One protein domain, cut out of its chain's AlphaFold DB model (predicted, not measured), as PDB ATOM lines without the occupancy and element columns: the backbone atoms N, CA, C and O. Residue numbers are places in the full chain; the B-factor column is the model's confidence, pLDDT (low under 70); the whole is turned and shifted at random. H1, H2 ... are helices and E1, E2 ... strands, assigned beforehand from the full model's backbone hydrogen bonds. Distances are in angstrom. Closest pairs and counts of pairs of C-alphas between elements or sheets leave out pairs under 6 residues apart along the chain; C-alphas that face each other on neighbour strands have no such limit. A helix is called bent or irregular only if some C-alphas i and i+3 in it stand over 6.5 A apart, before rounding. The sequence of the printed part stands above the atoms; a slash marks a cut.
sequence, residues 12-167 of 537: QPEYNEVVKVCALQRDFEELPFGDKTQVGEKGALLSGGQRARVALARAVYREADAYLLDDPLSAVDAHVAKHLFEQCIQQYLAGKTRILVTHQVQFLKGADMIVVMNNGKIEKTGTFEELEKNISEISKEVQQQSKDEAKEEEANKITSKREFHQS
ATOM      1  N   GLN A  12     166.496 241.344 137.516       64.94
ATOM      2  CA  GLN A  12     166.283 241.577 138.948       64.94
ATOM      3  C   GLN A  12     165.443 240.491 139.665       64.94
ATOM      4  O   GLN A  12     165.789 240.164 140.803       64.94
ATOM      5  N   PRO A  13     164.351 239.940 139.084       79.81
ATOM      6  CA  PRO A  13     163.505 238.991 139.809       79.81
ATOM      7  C   PRO A  13     164.181 237.625 139.997       79.81
ATOM      8  O   PRO A  13     164.189 237.119 141.116       79.81
ATOM      9  N   GLU A  14     164.813 237.083 138.953       84.00
ATOM     10  CA  GLU A  14     165.522 235.792 138.985       84.00
ATOM     11  C   GLU A  14     166.705 235.825 139.962       84.00
ATOM     12  O   GLU A  14     166.896 234.909 140.760       84.00
ATOM     13  N   TYR A  15     167.472 236.919 139.961       89.62
ATOM     14  CA  TYR A  15     168.565 237.109 140.914       89.62
ATOM     15  C   TYR A  15     168.066 237.089 142.364       89.62
ATOM     16  O   TYR A  15     168.594 236.352 143.196       89.62
ATOM     17  N   ASN A  16     167.015 237.859 142.662       89.62
ATOM     18  CA  ASN A  16     166.444 237.929 144.006       89.62
ATOM     19  C   ASN A  16     165.867 236.582 144.458       89.62
ATOM     20  O   ASN A  16     165.972 236.226 145.633       89.62
ATOM     21  N   GLU A  17     165.275 235.824 143.535       91.44
ATOM     22  CA  GLU A  17     164.764 234.487 143.812       91.44
ATOM     23  C   GLU A  17     165.899 233.519 144.166       91.44
ATOM     24  O   GLU A  17     165.844 232.883 145.219       91.44
ATOM     25  N   VAL A  18     166.979 233.483 143.379       92.81
ATOM     26  CA  VAL A  18     168.146 232.636 143.669       92.81
ATOM     27  C   VAL A  18     168.805 233.016 144.997       92.81
ATOM     28  O   VAL A  18     169.130 232.136 145.794       92.81
ATOM     29  N   VAL A  19     168.960 234.311 145.291       92.38
ATOM     30  CA  VAL A  19     169.524 234.786 146.570       92.38
ATOM     31  C   VAL A  19     168.680 234.323 147.759       92.38
ATOM     32  O   VAL A  19     169.228 233.884 148.777       92.38
ATOM     33  N   LYS A  20     167.350 234.374 147.625       92.75
ATOM     34  CA  LYS A  20     166.414 233.909 148.652       92.75
ATOM     35  C   LYS A  20     166.500 232.395 148.840       92.75
ATOM     36  O   LYS A  20     166.634 231.931 149.968       92.75
ATOM     37  N   VAL A  21     166.469 231.639 147.745       93.88
ATOM     38  CA  VAL A  21     166.493 230.168 147.736       93.88
ATOM     39  C   VAL A  21     167.833 229.607 148.237       93.88
ATOM     40  O   VAL A  21     167.870 228.569 148.896       93.88
ATOM     41  N   CYS A  22     168.941 230.309 147.990       93.69
ATOM     42  CA  CYS A  22     170.265 229.973 148.523       93.69
ATOM     43  C   CYS A  22     170.528 230.523 149.939       93.69
ATOM     44  O   CYS A  22     171.649 230.405 150.437       93.69
ATOM     45  N   ALA A  23     169.520 231.108 150.597       92.31
ATOM     46  CA  ALA A  23     169.611 231.676 151.943       92.31
ATOM     47  C   ALA A  23     170.770 232.677 152.133       92.31
ATOM     48  O   ALA A  23     171.368 232.717 153.206       92.31
ATOM     49  N   LEU A  24     171.097 233.474 151.109       91.75
ATOM     50  CA  LEU A  24     172.193 234.460 151.138       91.75
ATOM     51  C   LEU A  24     171.761 235.842 151.653       91.75
ATOM     52  O   LEU A  24     172.597 236.704 151.900       91.75
ATOM     53  N   GLN A  25     170.458 236.062 151.834       90.25
ATOM     54  CA  GLN A  25     169.904 237.379 152.158       90.25
ATOM     55  C   GLN A  25     170.422 237.944 153.491       90.25
ATOM     56  O   GLN A  25     170.809 239.105 153.545       90.25
ATOM     57  N   ARG A  26     170.514 237.105 154.531       87.44
ATOM     58  CA  ARG A  26     171.086 237.507 155.829       87.44
ATOM     59  C   ARG A  26     172.577 237.818 155.733       87.44
ATOM     60  O   ARG A  26     173.032 238.766 156.353       87.44
ATOM     61  N   ASP A  27     173.324 237.057 154.932       87.25
ATOM     62  CA  ASP A  27     174.761 237.300 154.772       87.25
ATOM     63  C   ASP A  27     175.019 238.653 154.103       87.25
ATOM     64  O   ASP A  27     175.931 239.369 154.496       87.25
ATOM     65  N   PHE A  28     174.201 239.039 153.118       87.00
ATOM     66  CA  PHE A  28     174.318 240.358 152.496       87.00
ATOM     67  C   PHE A  28     173.934 241.497 153.450       87.00
ATOM     68  O   PHE A  28     174.536 242.558 153.371       87.00
ATOM     69  N   GLU A  29     172.994 241.300 154.375       87.75
ATOM     70  CA  GLU A  29     172.668 242.307 155.400       87.75
ATOM     71  C   GLU A  29     173.815 242.529 156.402       87.75
ATOM     72  O   GLU A  29     173.974 243.634 156.919       87.75
ATOM     73  N   GLU A  30     174.629 241.501 156.657       84.25
ATOM     74  CA  GLU A  30     175.791 241.573 157.553       84.25
ATOM     75  C   GLU A  30     177.033 242.194 156.892       84.25
ATOM     76  O   GLU A  30     177.939 242.665 157.585       84.25
ATOM     77  N   LEU A  31     177.098 242.212 155.556       81.25
ATOM     78  CA  LEU A  31     178.229 242.777 154.824       81.25
ATOM     79  C   LEU A  31     178.131 244.312 154.718       81.25
ATOM     80  O   LEU A  31     177.066 244.848 154.414       81.25
ATOM     81  N   PRO A  32     179.256 245.045 154.848       77.19
ATOM     82  CA  PRO A  32     179.264 246.512 154.908       77.19
ATOM     83  C   PRO A  32     178.706 247.198 153.651       77.19
ATOM     84  O   PRO A  32     178.164 248.297 153.744       77.19
ATOM     85  N   PHE A  33     178.814 246.559 152.482       78.31
ATOM     86  CA  PHE A  33     178.285 247.066 151.209       78.31
ATOM     87  C   PHE A  33     177.312 246.087 150.541       78.31
ATOM     88  O   PHE A  33     177.113 246.143 149.325       78.31
ATOM     89  N   GLY A  34     176.727 245.166 151.311       86.44
ATOM     90  CA  GLY A  34     175.802 244.170 150.787       86.44
ATOM     91  C   GLY A  34     176.400 243.283 149.697       86.44
ATOM     92  O   GLY A  34     177.543 242.827 149.796       86.44
ATOM     93  N   ASP A  35     175.627 243.076 148.631       82.94
ATOM     94  CA  ASP A  35     175.968 242.281 147.445       82.94
ATOM     95  C   ASP A  35     177.139 242.849 146.618       82.94
ATOM     96  O   ASP A  35     177.758 242.126 145.838       82.94
ATOM     97  N   LYS A  36     177.485 244.129 146.812       81.50
ATOM     98  CA  LYS A  36     178.605 244.810 146.136       81.50
ATOM     99  C   LYS A  36     179.922 244.739 146.902       81.50
ATOM    100  O   LYS A  36     180.922 245.301 146.453       81.50
ATOM    101  N   THR A  37     179.939 244.078 148.056       80.94
ATOM    102  CA  THR A  37     181.146 243.954 148.875       80.94
ATOM    103  C   THR A  37     182.224 243.171 148.121       80.94
ATOM    104  O   THR A  37     181.993 242.055 147.658       80.94
ATOM    105  N   GLN A  38     183.428 243.737 148.001       74.44
ATOM    106  CA  GLN A  38     184.566 243.013 147.435       74.44
ATOM    107  C   GLN A  38     185.031 241.937 148.420       74.44
ATOM    108  O   GLN A  38     185.418 242.250 149.537       74.44
ATOM    109  N   VAL A  39     185.002 240.670 148.001       77.81
ATOM    110  CA  VAL A  39     185.269 239.503 148.869       77.81
ATOM    111  C   VAL A  39     186.748 239.091 148.948       77.81
ATOM    112  O   VAL A  39     187.094 238.173 149.695       77.81
ATOM    113  N   GLY A  40     187.618 239.774 148.197       67.75
ATOM    114  CA  GLY A  40     189.054 239.491 148.109       67.75
ATOM    115  C   GLY A  40     189.396 238.198 147.358       67.75
ATOM    116  O   GLY A  40     188.516 237.446 146.918       67.75
ATOM    117  N   GLU A  41     190.692 237.918 147.206       65.06
ATOM    118  CA  GLU A  41     191.163 236.689 146.563       65.06
ATOM    119  C   GLU A  41     190.629 235.441 147.282       65.06
ATOM    120  O   GLU A  41     190.627 235.351 148.510       65.06
ATOM    121  N   LYS A  42     190.141 234.463 146.504       67.19
ATOM    122  CA  LYS A  42     189.545 233.204 147.005       67.19
ATOM    123  C   LYS A  42     188.401 233.394 148.023       67.19
ATOM    124  O   LYS A  42     188.064 232.455 148.749       67.19
ATOM    125  N   GLY A  43     187.785 234.578 148.069       70.25
ATOM    126  CA  GLY A  43     186.733 234.894 149.031       70.25
ATOM    127  C   GLY A  43     187.239 234.881 150.472       70.25
ATOM    128  O   GLY A  43     186.573 234.311 151.331       70.25
ATOM    129  N   ALA A  44     188.426 235.442 150.729       72.44
ATOM    130  CA  ALA A  44     189.041 235.501 152.058       72.44
ATOM    131  C   ALA A  44     188.131 236.124 153.134       72.44
ATOM    132  O   ALA A  44     188.233 235.764 154.303       72.44
ATOM    133  N   LEU A  45     187.224 237.022 152.737       72.81
ATOM    134  CA  LEU A  45     186.268 237.675 153.635       72.81
ATOM    135  C   LEU A  45     185.014 236.835 153.935       72.81
ATOM    136  O   LEU A  45     184.223 237.217 154.791       72.81
ATOM    137  N   LEU A  46     184.814 235.709 153.243       81.88
ATOM    138  CA  LEU A  46     183.633 234.861 153.392       81.88
ATOM    139  C   LEU A  46     183.935 233.622 154.241       81.88
ATOM    140  O   LEU A  46     184.962 232.959 154.074       81.88
ATOM    141  N   SER A  47     182.983 233.240 155.095       87.38
ATOM    142  CA  SER A  47     183.045 231.968 155.820       87.38
ATOM    143  C   SER A  47     182.965 230.765 154.866       87.38
ATOM    144  O   SER A  47     182.499 230.870 153.727       87.38
ATOM    145  N   GLY A  48     183.385 229.579 155.325       85.94
ATOM    146  CA  GLY A  48     183.295 228.343 154.532       85.94
ATOM    147  C   GLY A  48     181.881 228.082 153.993       85.94
ATOM    148  O   GLY A  48     181.713 227.858 152.793       85.94
ATOM    149  N   GLY A  49     180.866 228.218 154.851       89.19
ATOM    150  CA  GLY A  49     179.459 228.060 154.476       89.19
ATOM    151  C   GLY A  49     178.923 229.172 153.566       89.19
ATOM    152  O   GLY A  49     178.074 228.909 152.715       89.19
ATOM    153  N   GLN A  50     179.419 230.409 153.683       90.62
ATOM    154  CA  GLN A  50     179.083 231.491 152.748       90.62
ATOM    155  C   GLN A  50     179.658 231.226 151.354       90.62
ATOM    156  O   GLN A  50     178.933 231.319 150.366       90.62
ATOM    157  N   ARG A  51     180.930 230.813 151.257       89.69
ATOM    158  CA  ARG A  51     181.552 230.454 149.970       89.69
ATOM    159  C   ARG A  51     180.816 229.311 149.279       89.69
ATOM    160  O   ARG A  51     180.575 229.397 148.077       89.69
ATOM    161  N   ALA A  52     180.425 228.280 150.032       90.94
ATOM    162  CA  ALA A  52     179.641 227.163 149.509       90.94
ATOM    163  C   ALA A  52     178.293 227.635 148.935       90.94
ATOM    164  O   ALA A  52     177.947 227.290 147.806       90.94
ATOM    165  N   ARG A  53     177.571 228.502 149.660       93.00
ATOM    166  CA  ARG A  53     176.286 229.061 149.206       93.00
ATOM    167  C   ARG A  53     176.420 229.979 147.995       93.00
ATOM    168  O   ARG A  53     175.612 229.874 147.082       93.00
ATOM    169  N   VAL A  54     177.454 230.820 147.929       92.81
ATOM    170  CA  VAL A  54     177.731 231.651 146.741       92.81
ATOM    171  C   VAL A  54     178.079 230.778 145.530       92.81
ATOM    172  O   VAL A  54     177.612 231.042 144.422       92.81
ATOM    173  N   ALA A  55     178.859 229.710 145.721       91.44
ATOM    174  CA  ALA A  55     179.177 228.764 144.652       91.44
ATOM    175  C   ALA A  55     177.929 228.018 144.149       91.44
ATOM    176  O   ALA A  55     177.765 227.869 142.935       91.44
ATOM    177  N   LEU A  56     177.039 227.608 145.063       93.31
ATOM    178  CA  LEU A  56     175.747 227.004 144.738       93.31
ATOM    179  C   LEU A  56     174.847 227.992 143.986       93.31
ATOM    180  O   LEU A  56     174.366 227.664 142.906       93.31
ATOM    181  N   ALA A  57     174.696 229.219 144.489       93.75
ATOM    182  CA  ALA A  57     173.918 230.272 143.840       93.75
ATOM    183  C   ALA A  57     174.421 230.554 142.419       93.75
ATOM    184  O   ALA A  57     173.624 230.656 141.493       93.75
ATOM    185  N   ARG A  58     175.745 230.590 142.207       92.19
ATOM    186  CA  ARG A  58     176.347 230.742 140.873       92.19
ATOM    187  C   ARG A  58     175.974 229.599 139.927       92.19
ATOM    188  O   ARG A  58     175.766 229.844 138.742       92.19
ATOM    189  N   ALA A  59     175.924 228.363 140.425       91.88
ATOM    190  CA  ALA A  59     175.502 227.219 139.626       91.88
ATOM    191  C   ALA A  59     174.012 227.308 139.282       91.88
ATOM    192  O   ALA A  59     173.666 227.182 138.116       91.88
ATOM    193  N   VAL A  60     173.159 227.587 140.269       92.06
ATOM    194  CA  VAL A  60     171.692 227.649 140.142       92.06
ATOM    195  C   VAL A  60     171.235 228.805 139.253       92.06
ATOM    196  O   VAL A  60     170.328 228.633 138.447       92.06
ATOM    197  N   TYR A  61     171.894 229.961 139.355       92.12
ATOM    198  CA  TYR A  61     171.609 231.137 138.531       92.12
ATOM    199  C   TYR A  61     171.890 230.894 137.042       92.12
ATOM    200  O   TYR A  61     171.306 231.536 136.173       92.12
ATOM    201  N   ARG A  62     172.788 229.957 136.719       87.12
ATOM    202  CA  ARG A  62     172.979 229.515 135.341       87.12
ATOM    203  C   ARG A  62     171.890 228.504 135.003       87.12
ATOM    204  O   ARG A  62     171.895 227.390 135.521       87.12
ATOM    205  N   GLU A  63     171.010 228.852 134.075       85.62
ATOM    206  CA  GLU A  63     170.082 227.874 133.513       85.62
ATOM    207  C   GLU A  63     170.849 226.782 132.753       85.62
ATOM    208  O   GLU A  63     171.583 227.054 131.799       85.62
ATOM    209  N   ALA A  64     170.695 225.537 133.201       89.69
ATOM    210  CA  ALA A  64     171.292 224.354 132.598       89.69
ATOM    211  C   ALA A  64     170.289 223.190 132.576       89.69
ATOM    212  O   ALA A  64     169.297 223.179 133.308       89.69
ATOM    213  N   ASP A  65     170.547 222.195 131.729       92.19
ATOM    214  CA  ASP A  65     169.731 220.974 131.668       92.19
ATOM    215  C   ASP A  65     170.089 219.992 132.793       92.19
ATOM    216  O   ASP A  65     169.225 219.277 133.308       92.19
ATOM    217  N   ALA A  66     171.362 219.994 133.201       93.38
ATOM    218  CA  ALA A  66     171.900 219.134 134.242       93.38
ATOM    219  C   ALA A  66     172.753 219.921 135.246       93.38
ATOM    220  O   ALA A  66     173.608 220.719 134.861       93.38
ATOM    221  N   TYR A  67     172.553 219.633 136.531       94.69
ATOM    222  CA  TYR A  67     173.294 220.206 137.652       94.69
ATOM    223  C   TYR A  67     174.096 219.110 138.353       94.69
ATOM    224  O   TYR A  67     173.528 218.116 138.807       94.69
ATOM    225  N   LEU A  68     175.412 219.301 138.440       94.44
ATOM    226  CA  LEU A  68     176.329 218.432 139.177       94.44
ATOM    227  C   LEU A  68     176.729 219.149 140.467       94.44
ATOM    228  O   LEU A  68     177.359 220.205 140.417       94.44
ATOM    229  N   LEU A  69     176.326 218.596 141.604       93.88
ATOM    230  CA  LEU A  69     176.503 219.185 142.922       93.88
ATOM    231  C   LEU A  69     177.423 218.285 143.750       93.88
ATOM    232  O   LEU A  69     177.012 217.212 144.187       93.88
ATOM    233  N   ASP A  70     178.662 218.726 143.943       92.50
ATOM    234  CA  ASP A  70     179.684 217.999 144.698       92.50
ATOM    235  C   ASP A  70     179.696 218.469 146.161       92.50
ATOM    236  O   ASP A  70     180.227 219.533 146.475       92.50
ATOM    237  N   ASP A  71     178.979 217.735 147.014       90.56
ATOM    238  CA  ASP A  71     178.771 217.972 148.450       90.56
ATOM    239  C   ASP A  71     178.597 219.445 148.890       90.56
ATOM    240  O   ASP A  71     179.298 219.936 149.783       90.56
ATOM    241  N   PRO A  72     177.617 220.184 148.322       88.88
ATOM    242  CA  PRO A  72     177.418 221.608 148.608       88.88
ATOM    243  C   PRO A  72     176.903 221.901 150.031       88.88
ATOM    244  O   PRO A  72     176.784 223.068 150.403       88.88
ATOM    245  N   LEU A  73     176.555 220.871 150.816       90.31
ATOM    246  CA  LEU A  73     175.891 220.991 152.123       90.31
ATOM    247  C   LEU A  73     176.816 220.702 153.321       90.31
ATOM    248  O   LEU A  73     176.376 220.792 154.465       90.31
ATOM    249  N   SER A  74     178.080 220.353 153.086       86.25
ATOM    250  CA  SER A  74     179.043 219.964 154.130       86.25
ATOM    251  C   SER A  74     179.458 221.112 155.053       86.25
ATOM    252  O   SER A  74     179.585 220.927 156.261       86.25
ATOM    253  N   ALA A  75     179.643 222.311 154.498       86.75
ATOM    254  CA  ALA A  75     180.170 223.474 155.212       86.75
ATOM    255  C   ALA A  75     179.090 224.385 155.836       86.75
ATOM    256  O   ALA A  75     179.408 225.490 156.278       86.75
ATOM    257  N   VAL A  76     177.819 223.968 155.824       88.31
ATOM    258  CA  VAL A  76     176.669 224.768 156.281       88.31
ATOM    259  C   VAL A  76     175.948 224.107 157.456       88.31
ATOM    260  O   VAL A  76     175.895 222.884 157.564       88.31
ATOM    261  N   ASP A  77     175.355 224.921 158.332       89.00
ATOM    262  CA  ASP A  77     174.599 224.434 159.490       89.00
ATOM    263  C   ASP A  77     173.390 223.590 159.074       89.00
ATOM    264  O   ASP A  77     172.746 223.863 158.060       89.00
ATOM    265  N   ALA A  78     172.995 222.621 159.905       86.56
ATOM    266  CA  ALA A  78     171.914 221.678 159.597       86.56
ATOM    267  C   ALA A  78     170.583 222.351 159.200       86.56
ATOM    268  O   ALA A  78     169.868 221.853 158.329       86.56
ATOM    269  N   HIS A  79     170.249 223.498 159.806       89.88
ATOM    270  CA  HIS A  79     169.042 224.250 159.453       89.88
ATOM    271  C   HIS A  79     169.135 224.870 158.051       89.88
ATOM    272  O   HIS A  79     168.195 224.762 157.264       89.88
ATOM    273  N   VAL A  80     170.283 225.472 157.723       91.25
ATOM    274  CA  VAL A  80     170.549 226.052 156.402       91.25
ATOM    275  C   VAL A  80     170.632 224.946 155.353       91.25
ATOM    276  O   VAL A  80     170.021 225.067 154.298       91.25
ATOM    277  N   ALA A  81     171.294 223.829 155.661       90.69
ATOM    278  CA  ALA A  81     171.383 222.665 154.786       90.69
ATOM    279  C   ALA A  81     169.996 222.114 154.420       90.69
ATOM    280  O   ALA A  81     169.715 221.869 153.248       90.69
ATOM    281  N   LYS A  82     169.099 221.986 155.410       90.94
ATOM    282  CA  LYS A  82     167.709 221.567 155.189       90.94
ATOM    283  C   LYS A  82     166.956 222.549 154.289       90.94
ATOM    284  O   LYS A  82     166.292 222.119 153.350       90.94
ATOM    285  N   HIS A  83     167.101 223.850 154.541       93.75
ATOM    286  CA  HIS A  83     166.496 224.886 153.704       93.75
ATOM    287  C   HIS A  83     166.988 224.812 152.250       93.75
ATOM    288  O   HIS A  83     166.170 224.798 151.335       93.75
ATOM    289  N   LEU A  84     168.303 224.698 152.032       93.69
ATOM    290  CA  LEU A  84     168.894 224.558 150.699       93.69
ATOM    291  C   LEU A  84     168.399 223.293 149.989       93.69
ATOM    292  O   LEU A  84     168.077 223.331 148.806       93.69
ATOM    293  N   PHE A  85     168.294 222.170 150.694       93.38
ATOM    294  CA  PHE A  85     167.813 220.931 150.091       93.38
ATOM    295  C   PHE A  85     166.342 221.033 149.649       93.38
ATOM    296  O   PHE A  85     166.026 220.749 148.494       93.38
ATOM    297  N   GLU A  86     165.452 221.494 150.531       92.44
ATOM    298  CA  GLU A  86     164.010 221.566 150.260       92.44
ATOM    299  C   GLU A  86     163.660 222.676 149.257       92.44
ATOM    300  O   GLU A  86     162.933 222.445 148.293       92.44
ATOM    301  N   GLN A  87     164.181 223.889 149.461       93.69
ATOM    302  CA  GLN A  87     163.822 225.055 148.648       93.69
ATOM    303  C   GLN A  87     164.630 225.124 147.346       93.69
ATOM    304  O   GLN A  87     164.067 225.408 146.292       93.69
ATOM    305  N   CYS A  88     165.937 224.840 147.383       93.00
ATOM    306  CA  CYS A  88     166.795 224.963 146.200       93.00
ATOM    307  C   CYS A  88     166.813 223.692 145.355       93.00
ATOM    308  O   CYS A  88     166.527 223.734 144.158       93.00
ATOM    309  N   ILE A  89     167.177 222.558 145.956       92.69
ATOM    310  CA  ILE A  89     167.450 221.330 145.199       92.69
ATOM    311  C   ILE A  89     166.147 220.636 144.781       92.69
ATOM    312  O   ILE A  89     166.048 220.186 143.640       92.69
ATOM    313  N   GLN A  90     165.150 220.557 145.668       91.00
ATOM    314  CA  GLN A  90     163.882 219.880 145.373       91.00
ATOM    315  C   GLN A  90     162.858 220.773 144.667       91.00
ATOM    316  O   GLN A  90     162.246 220.320 143.704       91.00
ATOM    317  N   GLN A  91     162.651 222.010 145.137       91.56
ATOM    318  CA  GLN A  91     161.621 222.902 144.589       91.56
ATOM    319  C   GLN A  91     162.118 223.727 143.398       91.56
ATOM    320  O   GLN A  91     161.600 223.562 142.299       91.56
ATOM    321  N   TYR A  92     163.123 224.591 143.583       92.38
ATOM    322  CA  TYR A  92     163.557 225.513 142.525       92.38
ATOM    323  C   TYR A  92     164.130 224.786 141.299       92.38
ATOM    324  O   TYR A  92     163.792 225.100 140.163       92.38
ATOM    325  N   LEU A  93     164.955 223.759 141.516       92.31
ATOM    326  CA  LEU A  93     165.512 222.938 140.435       92.31
ATOM    327  C   LEU A  93     164.579 221.797 139.985       92.31
ATOM    328  O   LEU A  93     165.040 220.875 139.300       92.31
ATOM    329  N   ALA A  94     163.293 221.809 140.362       90.19
ATOM    330  CA  ALA A  94     162.330 220.788 139.952       90.19
ATOM    331  C   ALA A  94     162.242 220.686 138.417       90.19
ATOM    332  O   ALA A  94     162.234 221.682 137.700       90.19
ATOM    333  N   GLY A  95     162.201 219.459 137.892       89.44
ATOM    334  CA  GLY A  95     162.128 219.202 136.447       89.44
ATOM    335  C   GLY A  95     163.466 219.231 135.691       89.44
ATOM    336  O   GLY A  95     163.496 218.859 134.521       89.44
ATOM    337  N   LYS A  96     164.581 219.601 136.336       93.75
ATOM    338  CA  LYS A  96     165.944 219.477 135.777       93.75
ATOM    339  C   LYS A  96     166.628 218.179 136.215       93.75
ATOM    340  O   LYS A  96     166.236 217.581 137.219       93.75
ATOM    341  N   THR A  97     167.668 217.737 135.507       94.44
ATOM    342  CA  THR A  97     168.492 216.607 135.967       94.44
ATOM    343  C   THR A  97     169.453 217.091 137.051       94.44
ATOM    344  O   THR A  97     170.191 218.053 136.851       94.44
ATOM    345  N   ARG A  98     169.455 216.440 138.215       94.50
ATOM    346  CA  ARG A  98     170.270 216.833 139.374       94.50
ATOM    347  C   ARG A  98     171.059 215.621 139.853       94.50
ATOM    348  O   ARG A  98     170.460 214.596 140.161       94.50
ATOM    349  N   ILE A  99     172.380 215.737 139.923       94.50
ATOM    350  CA  ILE A  99     173.258 214.725 140.516       94.50
ATOM    351  C   ILE A  99     173.900 215.361 141.740       94.50
ATOM    352  O   ILE A  99     174.667 216.312 141.608       94.50
ATOM    353  N   LEU A 100     173.555 214.855 142.922       93.69
ATOM    354  CA  LEU A 100     174.069 215.323 144.203       93.69
ATOM    355  C   LEU A 100     174.971 214.249 144.806       93.69
ATOM    356  O   LEU A 100     174.521 213.136 145.068       93.69
ATOM    357  N   VAL A 101     176.225 214.604 145.057       93.25
ATOM    358  CA  VAL A 101     177.132 213.833 145.906       93.25
ATOM    359  C   VAL A 101     176.958 214.349 147.328       93.25
ATOM    360  O   VAL A 101     177.009 215.556 147.546       93.25
ATOM    361  N   THR A 102     176.701 213.472 148.295       89.62
ATOM    362  CA  THR A 102     176.627 213.871 149.705       89.62
ATOM    363  C   THR A 102     176.958 212.714 150.636       89.62
ATOM    364  O   THR A 102     176.586 211.569 150.380       89.62
ATOM    365  N   HIS A 103     177.608 213.033 151.752       85.88
ATOM    366  CA  HIS A 103     177.822 212.104 152.863       85.88
ATOM    367  C   HIS A 103     176.672 212.121 153.884       85.88
ATOM    368  O   HIS A 103     176.617 211.285 154.788       85.88
ATOM    369  N   GLN A 104     175.732 213.065 153.768       83.50
ATOM    370  CA  GLN A 104     174.663 213.244 154.744       83.50
ATOM    371  C   GLN A 104     173.446 212.368 154.414       83.50
ATOM    372  O   GLN A 104     172.594 212.708 153.593       83.50
ATOM    373  N   VAL A 105     173.324 211.256 155.141       82.19
ATOM    374  CA  VAL A 105     172.276 210.226 154.979       82.19
ATOM    375  C   VAL A 105     170.848 210.794 155.049       82.19
ATOM    376  O   VAL A 105     169.934 210.277 154.410       82.19
ATOM    377  N   GLN A 106     170.646 211.889 155.788       84.06
ATOM    378  CA  GLN A 106     169.338 212.532 155.962       84.06
ATOM    379  C   GLN A 106     168.696 213.015 154.652       84.06
ATOM    380  O   GLN A 106     167.470 213.041 154.556       84.06
ATOM    381  N   PHE A 107     169.499 213.345 153.638       85.75
ATOM    382  CA  PHE A 107     169.008 213.834 152.346       85.75
ATOM    383  C   PHE A 107     168.699 212.712 151.346       85.75
ATOM    384  O   PHE A 107     168.010 212.950 150.357       85.75
ATOM    385  N   LEU A 108     169.123 211.471 151.625       85.19
ATOM    386  CA  LEU A 108     168.908 210.325 150.731       85.19
ATOM    387  C   LEU A 108     167.426 209.978 150.548       85.19
ATOM    388  O   LEU A 108     167.036 209.500 149.489       85.19
ATOM    389  N   LYS A 109     166.586 210.249 151.555       85.38
ATOM    390  CA  LYS A 109     165.135 210.004 151.488       85.38
ATOM    391  C   LYS A 109     164.430 210.841 150.421       85.38
ATOM    392  O   LYS A 109     163.350 210.472 149.982       85.38
ATOM    393  N   GLY A 110     165.011 211.981 150.050       84.31
ATOM    394  CA  GLY A 110     164.449 212.895 149.061       84.31
ATOM    395  C   GLY A 110     164.940 212.656 147.634       84.31
ATOM    396  O   GLY A 110     164.667 213.501 146.785       84.31
ATOM    397  N   ALA A 111     165.700 211.583 147.386       89.44
ATOM    398  CA  ALA A 111     166.279 211.262 146.086       89.44
ATOM    399  C   ALA A 111     165.480 210.169 145.359       89.44
ATOM    400  O   ALA A 111     165.071 209.182 145.967       89.44
ATOM    401  N   ASP A 112     165.336 210.319 144.041       90.69
ATOM    402  CA  ASP A 112     164.642 209.342 143.190       90.69
ATOM    403  C   ASP A 112     165.463 208.052 143.000       90.69
ATOM    404  O   ASP A 112     164.918 206.956 142.894       90.69
ATOM    405  N   MET A 113     166.794 208.179 142.962       91.50
ATOM    406  CA  MET A 113     167.736 207.077 142.775       91.50
ATOM    407  C   MET A 113     169.015 207.345 143.567       91.50
ATOM    408  O   MET A 113     169.558 208.450 143.534       91.50
ATOM    409  N   ILE A 114     169.519 206.316 144.243       92.12
ATOM    410  CA  ILE A 114     170.750 206.354 145.030       92.12
ATOM    411  C   ILE A 114     171.768 205.414 144.384       92.12
ATOM    412  O   ILE A 114     171.458 204.266 144.060       92.12
ATOM    413  N   VAL A 115     172.997 205.904 144.218       91.81
ATOM    414  CA  VAL A 115     174.135 205.139 143.697       91.81
ATOM    415  C   VAL A 115     175.210 205.095 144.775       91.81
ATOM    416  O   VAL A 115     175.741 206.131 145.166       91.81
ATOM    417  N   VAL A 116     175.537 203.893 145.249       89.19
ATOM    418  CA  VAL A 116     176.616 203.668 146.219       89.19
ATOM    419  C   VAL A 116     177.863 203.232 145.461       89.19
ATOM    420  O   VAL A 116     177.836 202.245 144.720       89.19
ATOM    421  N   MET A 117     178.958 203.968 145.642       88.75
ATOM    422  CA  MET A 117     180.250 203.681 145.021       88.75
ATOM    423  C   MET A 117     181.275 203.271 146.074       88.75
ATOM    424  O   MET A 117     181.341 203.870 147.143       88.75
ATOM    425  N   ASN A 118     182.107 202.285 145.744       86.62
ATOM    426  CA  ASN A 118     183.187 201.800 146.594       86.62
ATOM    427  C   ASN A 118     184.408 201.450 145.725       86.62
ATOM    428  O   ASN A 118     184.281 200.744 144.723       86.62
ATOM    429  N   ASN A 119     185.589 201.980 146.065       88.62
ATOM    430  CA  ASN A 119     186.852 201.760 145.336       88.62
ATOM    431  C   ASN A 119     186.748 201.955 143.805       88.62
ATOM    432  O   ASN A 119     187.265 201.157 143.020       88.62
ATOM    433  N   GLY A 120     186.041 203.003 143.367       89.81
ATOM    434  CA  GLY A 120     185.860 203.327 141.946       89.81
ATOM    435  C   GLY A 120     184.894 202.409 141.183       89.81
ATOM    436  O   GLY A 120     184.801 202.514 139.962       89.81
ATOM    437  N   LYS A 121     184.167 201.519 141.871       91.31
ATOM    438  CA  LYS A 121     183.114 200.668 141.296       91.31
ATOM    439  C   LYS A 121     181.756 201.018 141.894       91.31
ATOM    440  O   LYS A 121     181.660 201.393 143.059       91.31
ATOM    441  N   ILE A 122     180.703 200.877 141.093       92.19
ATOM    442  CA  ILE A 122     179.324 200.980 141.576       92.19
ATOM    443  C   ILE A 122     179.007 199.681 142.317       92.19
ATOM    444  O   ILE A 122     179.049 198.607 141.718       92.19
ATOM    445  N   GLU A 123     178.741 199.781 143.615       87.44
ATOM    446  CA  GLU A 123     178.428 198.628 144.458       87.44
ATOM    447  C   GLU A 123     176.937 198.296 144.380       87.44
ATOM    448  O   GLU A 123     176.564 197.140 144.176       87.44
ATOM    449  N   LYS A 124     176.078 199.313 144.525       85.88
ATOM    450  CA  LYS A 124     174.616 199.163 144.524       85.88
ATOM    451  C   LYS A 124     173.929 200.396 143.937       85.88
ATOM    452  O   LYS A 124     174.421 201.516 144.071       85.88
ATOM    453  N   THR A 125     172.768 200.178 143.327       90.75
ATOM    454  CA  THR A 125     171.881 201.216 142.779       90.75
ATOM    455  C   THR A 125     170.437 200.873 143.115       90.75
ATOM    456  O   THR A 125     170.051 199.721 142.925       90.75
ATOM    457  N   GLY A 126     169.646 201.834 143.585       88.62
ATOM    458  CA  GLY A 126     168.241 201.597 143.927       88.62
ATOM    459  C   GLY A 126     167.579 202.790 144.607       88.62
ATOM    460  O   GLY A 126     168.184 203.858 144.737       88.62
ATOM    461  N   THR A 127     166.337 202.608 145.042       87.81
ATOM    462  CA  THR A 127     165.605 203.601 145.849       87.81
ATOM    463  C   THR A 127     165.998 203.522 147.332       87.81
ATOM    464  O   THR A 127     166.658 202.575 147.769       87.81
ATOM    465  N   PHE A 128     165.603 204.516 148.138       84.25
ATOM    466  CA  PHE A 128     165.897 204.518 149.579       84.25
ATOM    467  C   PHE A 128     165.347 203.270 150.290       84.25
ATOM    468  O   PHE A 128     166.045 202.679 151.112       84.25
ATOM    469  N   GLU A 129     164.137 202.834 149.937       82.25
ATOM    470  CA  GLU A 129     163.474 201.666 150.536       82.25
ATOM    471  C   GLU A 129     164.199 200.351 150.203       82.25
ATOM    472  O   GLU A 129     164.351 199.478 151.057       82.25
ATOM    473  N   GLU A 130     164.728 200.227 148.983       78.75
ATOM    474  CA  GLU A 130     165.502 199.056 148.544       78.75
ATOM    475  C   GLU A 130     166.871 198.964 149.234       78.75
ATOM    476  O   GLU A 130     167.414 197.872 149.438       78.75
ATOM    477  N   LEU A 131     167.441 200.111 149.610       76.56
ATOM    478  CA  LEU A 131     168.788 200.217 150.166       76.56
ATOM    479  C   LEU A 131     168.820 200.391 151.691       76.56
ATOM    480  O   LEU A 131     169.903 200.300 152.264       76.56
ATOM    481  N   GLU A 132     167.681 200.563 152.366       69.69
ATOM    482  CA  GLU A 132     167.587 200.910 153.795       69.69
ATOM    483  C   GLU A 132     168.394 199.966 154.711       69.69
ATOM    484  O   GLU A 132     169.143 200.418 155.583       69.69
ATOM    485  N   LYS A 133     168.334 198.649 154.458       66.50
ATOM    486  CA  LYS A 133     169.102 197.647 155.224       66.50
ATOM    487  C   LYS A 133     170.615 197.836 155.083       66.50
ATOM    488  O   LYS A 133     171.330 197.760 156.076       66.50
ATOM    489  N   ASN A 134     171.089 198.147 153.878       63.41
ATOM    490  CA  ASN A 134     172.511 198.324 153.566       63.41
ATOM    491  C   ASN A 134     173.027 199.712 153.981       63.41
ATOM    492  O   ASN A 134     174.149 199.847 154.460       63.41
ATOM    493  N   ILE A 135     172.195 200.750 153.849       63.28
ATOM    494  CA  ILE A 135     172.517 202.120 154.268       63.28
ATOM    495  C   ILE A 135     172.750 202.174 155.780       63.28
ATOM    496  O   ILE A 135     173.583 202.953 156.229       63.28
ATOM    497  N   SER A 136     172.080 201.333 156.577       60.56
ATOM    498  CA  SER A 136     172.314 201.247 158.026       60.56
ATOM    499  C   SER A 136     173.702 200.699 158.406       60.56
ATOM    500  O   SER A 136     174.236 201.074 159.452       60.56
ATOM    501  N   GLU A 137     174.306 199.857 157.559       62.25
ATOM    502  CA  GLU A 137     175.688 199.376 157.704       62.25
ATOM    503  C   GLU A 137     176.680 200.448 157.233       62.25
ATOM    504  O   GLU A 137     177.581 200.819 157.983       62.25
ATOM    505  N   ILE A 138     176.427 201.060 156.072       61.50
ATOM    506  CA  ILE A 138     177.241 202.154 155.516       61.50
ATOM    507  C   ILE A 138     177.242 203.379 156.446       61.50
ATOM    508  O   ILE A 138     178.273 204.004 156.661       61.50
ATOM    509  N   SER A 139     176.106 203.715 157.064       59.44
ATOM    510  CA  SER A 139     176.000 204.841 158.005       59.44
ATOM    511  C   SER A 139     176.890 204.651 159.234       59.44
ATOM    512  O   SER A 139     177.393 205.634 159.778       59.44
ATOM    513  N   LYS A 140     177.101 203.401 159.672       58.47
ATOM    514  CA  LYS A 140     178.008 203.080 160.783       58.47
ATOM    515  C   LYS A 140     179.469 203.226 160.359       58.47
ATOM    516  O   LYS A 140     180.251 203.767 161.132       58.47
ATOM    517  N   GLU A 141     179.820 202.828 159.138       56.22
ATOM    518  CA  GLU A 141     181.169 203.014 158.580       56.22
ATOM    519  C   GLU A 141     181.499 204.499 158.333       56.22
ATOM    520  O   GLU A 141     182.559 204.971 158.745       56.22
ATOM    521  N   VAL A 142     180.559 205.276 157.780       56.12
ATOM    522  CA  VAL A 142     180.715 206.724 157.529       56.12
ATOM    523  C   VAL A 142     180.818 207.522 158.839       56.12
ATOM    524  O   VAL A 142     181.612 208.461 158.935       56.12
ATOM    525  N   GLN A 143     180.074 207.149 159.889       54.81
ATOM    526  CA  GLN A 143     180.211 207.755 161.226       54.81
ATOM    527  C   GLN A 143     181.546 207.423 161.913       54.81
ATOM    528  O   GLN A 143     181.988 208.174 162.786       54.81
ATOM    529  N   GLN A 144     182.177 206.307 161.545       49.34
ATOM    530  CA  GLN A 144     183.493 205.922 162.047       49.34
ATOM    531  C   GLN A 144     184.600 206.719 161.331       49.34
ATOM    532  O   GLN A 144     185.448 207.295 162.004       49.34
ATOM    533  N   GLN A 145     184.535 206.845 159.997       48.53
ATOM    534  CA  GLN A 145     185.504 207.611 159.193       48.53
ATOM    535  C   GLN A 145     185.462 209.121 159.465       48.53
ATOM    536  O   GLN A 145     186.505 209.741 159.656       48.53
ATOM    537  N   SER A 146     184.270 209.711 159.590       47.12
ATOM    538  CA  SER A 146     184.122 211.143 159.908       47.12
ATOM    539  C   SER A 146     184.695 211.529 161.279       47.12
ATOM    540  O   SER A 146     185.111 212.669 161.475       47.12
ATOM    541  N   LYS A 147     184.780 210.590 162.237       42.31
ATOM    542  CA  LYS A 147     185.448 210.815 163.533       42.31
ATOM    543  C   LYS A 147     186.973 210.797 163.447       42.31
ATOM    544  O   LYS A 147     187.612 211.420 164.298       42.31
ATOM    545  N   ASP A 148     187.543 210.097 162.473       41.12
ATOM    546  CA  ASP A 148     188.990 210.051 162.264       41.12
ATOM    547  C   ASP A 148     189.465 211.265 161.447       41.12
ATOM    548  O   ASP A 148     190.456 211.890 161.822       41.12
ATOM    549  N   GLU A 149     188.688 211.713 160.454       41.72
ATOM    550  CA  GLU A 149     188.945 212.963 159.712       41.72
ATOM    551  C   GLU A 149     188.737 214.223 160.577       41.72
ATOM    552  O   GLU A 149     189.522 215.172 160.512       41.72
ATOM    553  N   ALA A 150     187.742 214.227 161.478       43.44
ATOM    554  CA  ALA A 150     187.511 215.346 162.399       43.44
ATOM    555  C   ALA A 150     188.671 215.573 163.390       43.44
ATOM    556  O   ALA A 150     188.903 216.711 163.802       43.44
ATOM    557  N   LYS A 151     189.430 214.524 163.745       40.34
ATOM    558  CA  LYS A 151     190.632 214.643 164.592       40.34
ATOM    559  C   LYS A 151     191.813 215.270 163.850       40.34
ATOM    560  O   LYS A 151     192.625 215.950 164.476       40.34
ATOM    561  N   GLU A 152     191.901 215.073 162.537       39.12
ATOM    562  CA  GLU A 152     192.928 215.681 161.683       39.12
ATOM    563  C   GLU A 152     192.581 217.150 161.353       39.12
ATOM    564  O   GLU A 152     193.458 218.018 161.344       39.12
ATOM    565  N   GLU A 153     191.289 217.481 161.214       37.66
ATOM    566  CA  GLU A 153     190.811 218.865 161.089       37.66
ATOM    567  C   GLU A 153     190.870 219.677 162.395       37.66
ATOM    568  O   GLU A 153     191.125 220.883 162.343       37.66
ATOM    569  N   GLU A 154     190.647 219.079 163.573       36.72
ATOM    570  CA  GLU A 154     190.744 219.801 164.854       36.72
ATOM    571  C   GLU A 154     192.171 220.284 165.150       36.72
ATOM    572  O   GLU A 154     192.346 221.379 165.695       36.72
ATOM    573  N   ALA A 155     193.193 219.551 164.693       39.50
ATOM    574  CA  ALA A 155     194.585 220.001 164.739       39.50
ATOM    575  C   ALA A 155     194.842 221.228 163.833       39.50
ATOM    576  O   ALA A 155     195.668 222.077 164.169       39.50
ATOM    577  N   ASN A 156     194.081 221.382 162.739       39.88
ATOM    578  CA  ASN A 156     194.150 222.530 161.822       39.88
ATOM    579  C   ASN A 156     193.199 223.693 162.194       39.88
ATOM    580  O   ASN A 156     193.436 224.839 161.794       39.88
ATOM    581  N   LYS A 157     192.155 223.450 163.002       35.34
ATOM    582  CA  LYS A 157     191.204 224.479 163.483       35.34
ATOM    583  C   LYS A 157     191.788 225.404 164.554       35.34
ATOM    584  O   LYS A 157     191.375 226.561 164.644       35.34
ATOM    585  N   ILE A 158     192.786 224.955 165.320       40.06
ATOM    586  CA  ILE A 158     193.505 225.815 166.282       40.06
ATOM    587  C   ILE A 158     194.337 226.893 165.553       40.06
ATOM    588  O   ILE A 158     194.531 227.987 166.085       40.06
ATOM    589  N   THR A 159     194.729 226.645 164.300       37.84
ATOM    590  CA  THR A 159     195.444 227.606 163.440       37.84
ATOM    591  C   THR A 159     194.489 228.606 162.772       37.84
ATOM    592  O   THR A 159     194.757 229.804 162.759       37.84
ATOM    593  N   SER A 160     193.322 228.156 162.304       34.59
ATOM    594  CA  SER A 160     192.378 228.976 161.519       34.59
ATOM    595  C   SER A 160     191.421 229.837 162.362       34.59
ATOM    596  O   SER A 160     190.952 230.878 161.901       34.59
ATOM    597  N   LYS A 161     191.186 229.504 163.642       33.12
ATOM    598  CA  LYS A 161     190.413 230.379 164.554       33.12
ATOM    599  C   LYS A 161     191.181 231.646 164.969       33.12
ATOM    600  O   LYS A 161     190.558 232.644 165.331       33.12
ATOM    601  N   ARG A 162     192.519 231.630 164.884       34.75
ATOM    602  CA  ARG A 162     193.374 232.818 165.068       34.75
ATOM    603  C   ARG A 162     193.294 233.772 163.874       34.75
ATOM    604  O   ARG A 162     193.218 234.977 164.091       34.75
ATOM    605  N   GLU A 163     193.194 233.249 162.653       35.19
ATOM    606  CA  GLU A 163     193.052 234.057 161.429       35.19
ATOM    607  C   GLU A 163     191.704 234.806 161.364       35.19
ATOM    608  O   GLU A 163     191.652 235.942 160.890       35.19
ATOM    609  N   PHE A 164     190.629 234.229 161.916       37.06
ATOM    610  CA  PHE A 164     189.288 234.837 161.930       37.06
ATOM    611  C   PHE A 164     189.176 236.068 162.853       37.06
ATOM    612  O   PHE A 164     188.587 237.080 162.481       37.06
ATOM    613  N   HIS A 165     189.791 236.042 164.043       32.84
ATOM    614  CA  HIS A 165     189.807 237.224 164.925       32.84
ATOM    615  C   HIS A 165     190.802 238.302 164.465       32.84
ATOM    616  O   HIS A 165     190.627 239.481 164.785       32.84
ATOM    617  N   GLN A 166     191.827 237.915 163.704       33.94
ATOM    618  CA  GLN A 166     192.845 238.825 163.184       33.94
ATOM    619  C   GLN A 166     192.347 239.630 161.975       33.94
ATOM    620  O   GLN A 166     192.713 240.795 161.838       33.94
ATOM    621  N   SER A 167     191.463 239.047 161.161       33.38
ATOM    622  CA  SER A 167     190.830 239.701 160.006       33.38
ATOM    623  C   SER A 167     189.668 240.627 160.388       33.38
ATOM    624  O   SER A 167     189.447 241.624 159.715       33.38
TER     625      SER A 167
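AT A GLANCE: This is residues 12 to 167 of the 537 residues of an uncharacterized protein of Dendroctonus ponderosae (UniProt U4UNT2). A small two-stranded parallel sheet, E1 and E2, makes a wall with H3 and H4 over one face and the other face bare, and H1 packs on both of these helices; at the far end from H2 is a separate two-stranded hairpin, E3 and E4, and from there the long H6 swings back as an arm past the body, with its residues 147 to 163 sticking out. The printed part has 156 residues, with six named helices and four named strands in the order H1, H2, H3, E1, H4, E2, H5, E3, E4, H6. The sheet E1, E2 is parallel, the sheet E3, E4 antiparallel, and the class is mostly helix. The whole is only just compact, close to loose, with a radius of gyration of the C-alphas of 17.8 A and spans of 50 by 43 by 26 A.

IN THESE COORDINATES: The parallel sheet is E1, residues 66 to 70, and E2, residues 97 to 101, 13.1 A and 13.5 A long; E1 begins at C-alpha 66, (171.900, 219.134, 134.242). Between them is H4, residues 78 to 92, 19.4 A long; it is neither bent nor irregular, but only just: C-alphas 89 and 92 are 6.3 A apart. Before E1 are H1, residues 12 to 21, 14.4 A long, beginning at C-alpha 12, (166.283, 241.577, 138.948); H2, residues 25 to 30; and H3, residues 48 to 61, 20.0 A long. After E2 are H5, residues 105 to 110, E3, residues 114 to 118, and E4, residues 121 to 126. H5 is only just irregular, with C-alphas 106 and 109 6.6 A apart. H6, residues 128 to 167, is 44.4 A from first to last C-alpha and ends at (190.830, 239.701, 160.006); it is irregular, with C-alphas 130 and 133 7.7 A apart, and has a kink of 59 degrees near residue 135.

HOW THE PARTS SIT: E1 and E2 are parallel at 8 degrees, with N 69 and O 99 at 2.8 A and N 99 and O 67 at 2.9 A, within hydrogen-bond range. E1, H4 and E2 form a strand-helix-strand unit, two parallel neighbour strands with a helix between them in the chain, and its crossover is right-handed. H1, H3 and H4 form a bundle, a group of helices packed together. H1 touches H3, closest C-alphas Val 18 and Ala 57 at 6.2 A, at a steep tilt of 44 degrees, opposite ways; H3 does so with residues 57 to 61 alone. H1 touches H4, closest C-alphas Val 21 and Cys 88 at 5.4 A, also at a steep tilt of 44 degrees, opposite ways. H3 and H4 are near each other. H2 is close to H1 but not clearly touching, about perpendicular at 87 degrees, with the C-alphas of Val 19 and Gln 25 closest at 6.2 A. E3 and E4 are a hairpin, antiparallel at 158 degrees, with N 114 and O 126 at 2.8 A. H5 and H6 only just touch, with 3 pairs of C-alphas within 8 A, the closest those of Lys 109 and Phe 128 at 5.9 A; H6 does so with residues 128 to 139 alone. The helix packing is mostly crossed, with no touching pair at a shallow tilt. H6 is apart from H1, H2, H3 and H4. In H1, H2 and H3 every O i to N i+4 pair is within hydrogen-bond range; in H4 it is 8 of 11, in H6 21 of 36, and in H5 0 of 2, with 2 of 3 O i to N i+3 pairs within range.

THE WHOLE: The C-alphas farthest apart are those of Glu 130 and Gln 166, at 50.4 A. The printed part has no cut. The link from H2 to H3, 17 residues, is long. Residues 147 to 163, which belong to H6, stand free. Mean pLDDT of the printed part is 78.1; residues 12, 40 to 42 and 132 to 167 are under 70.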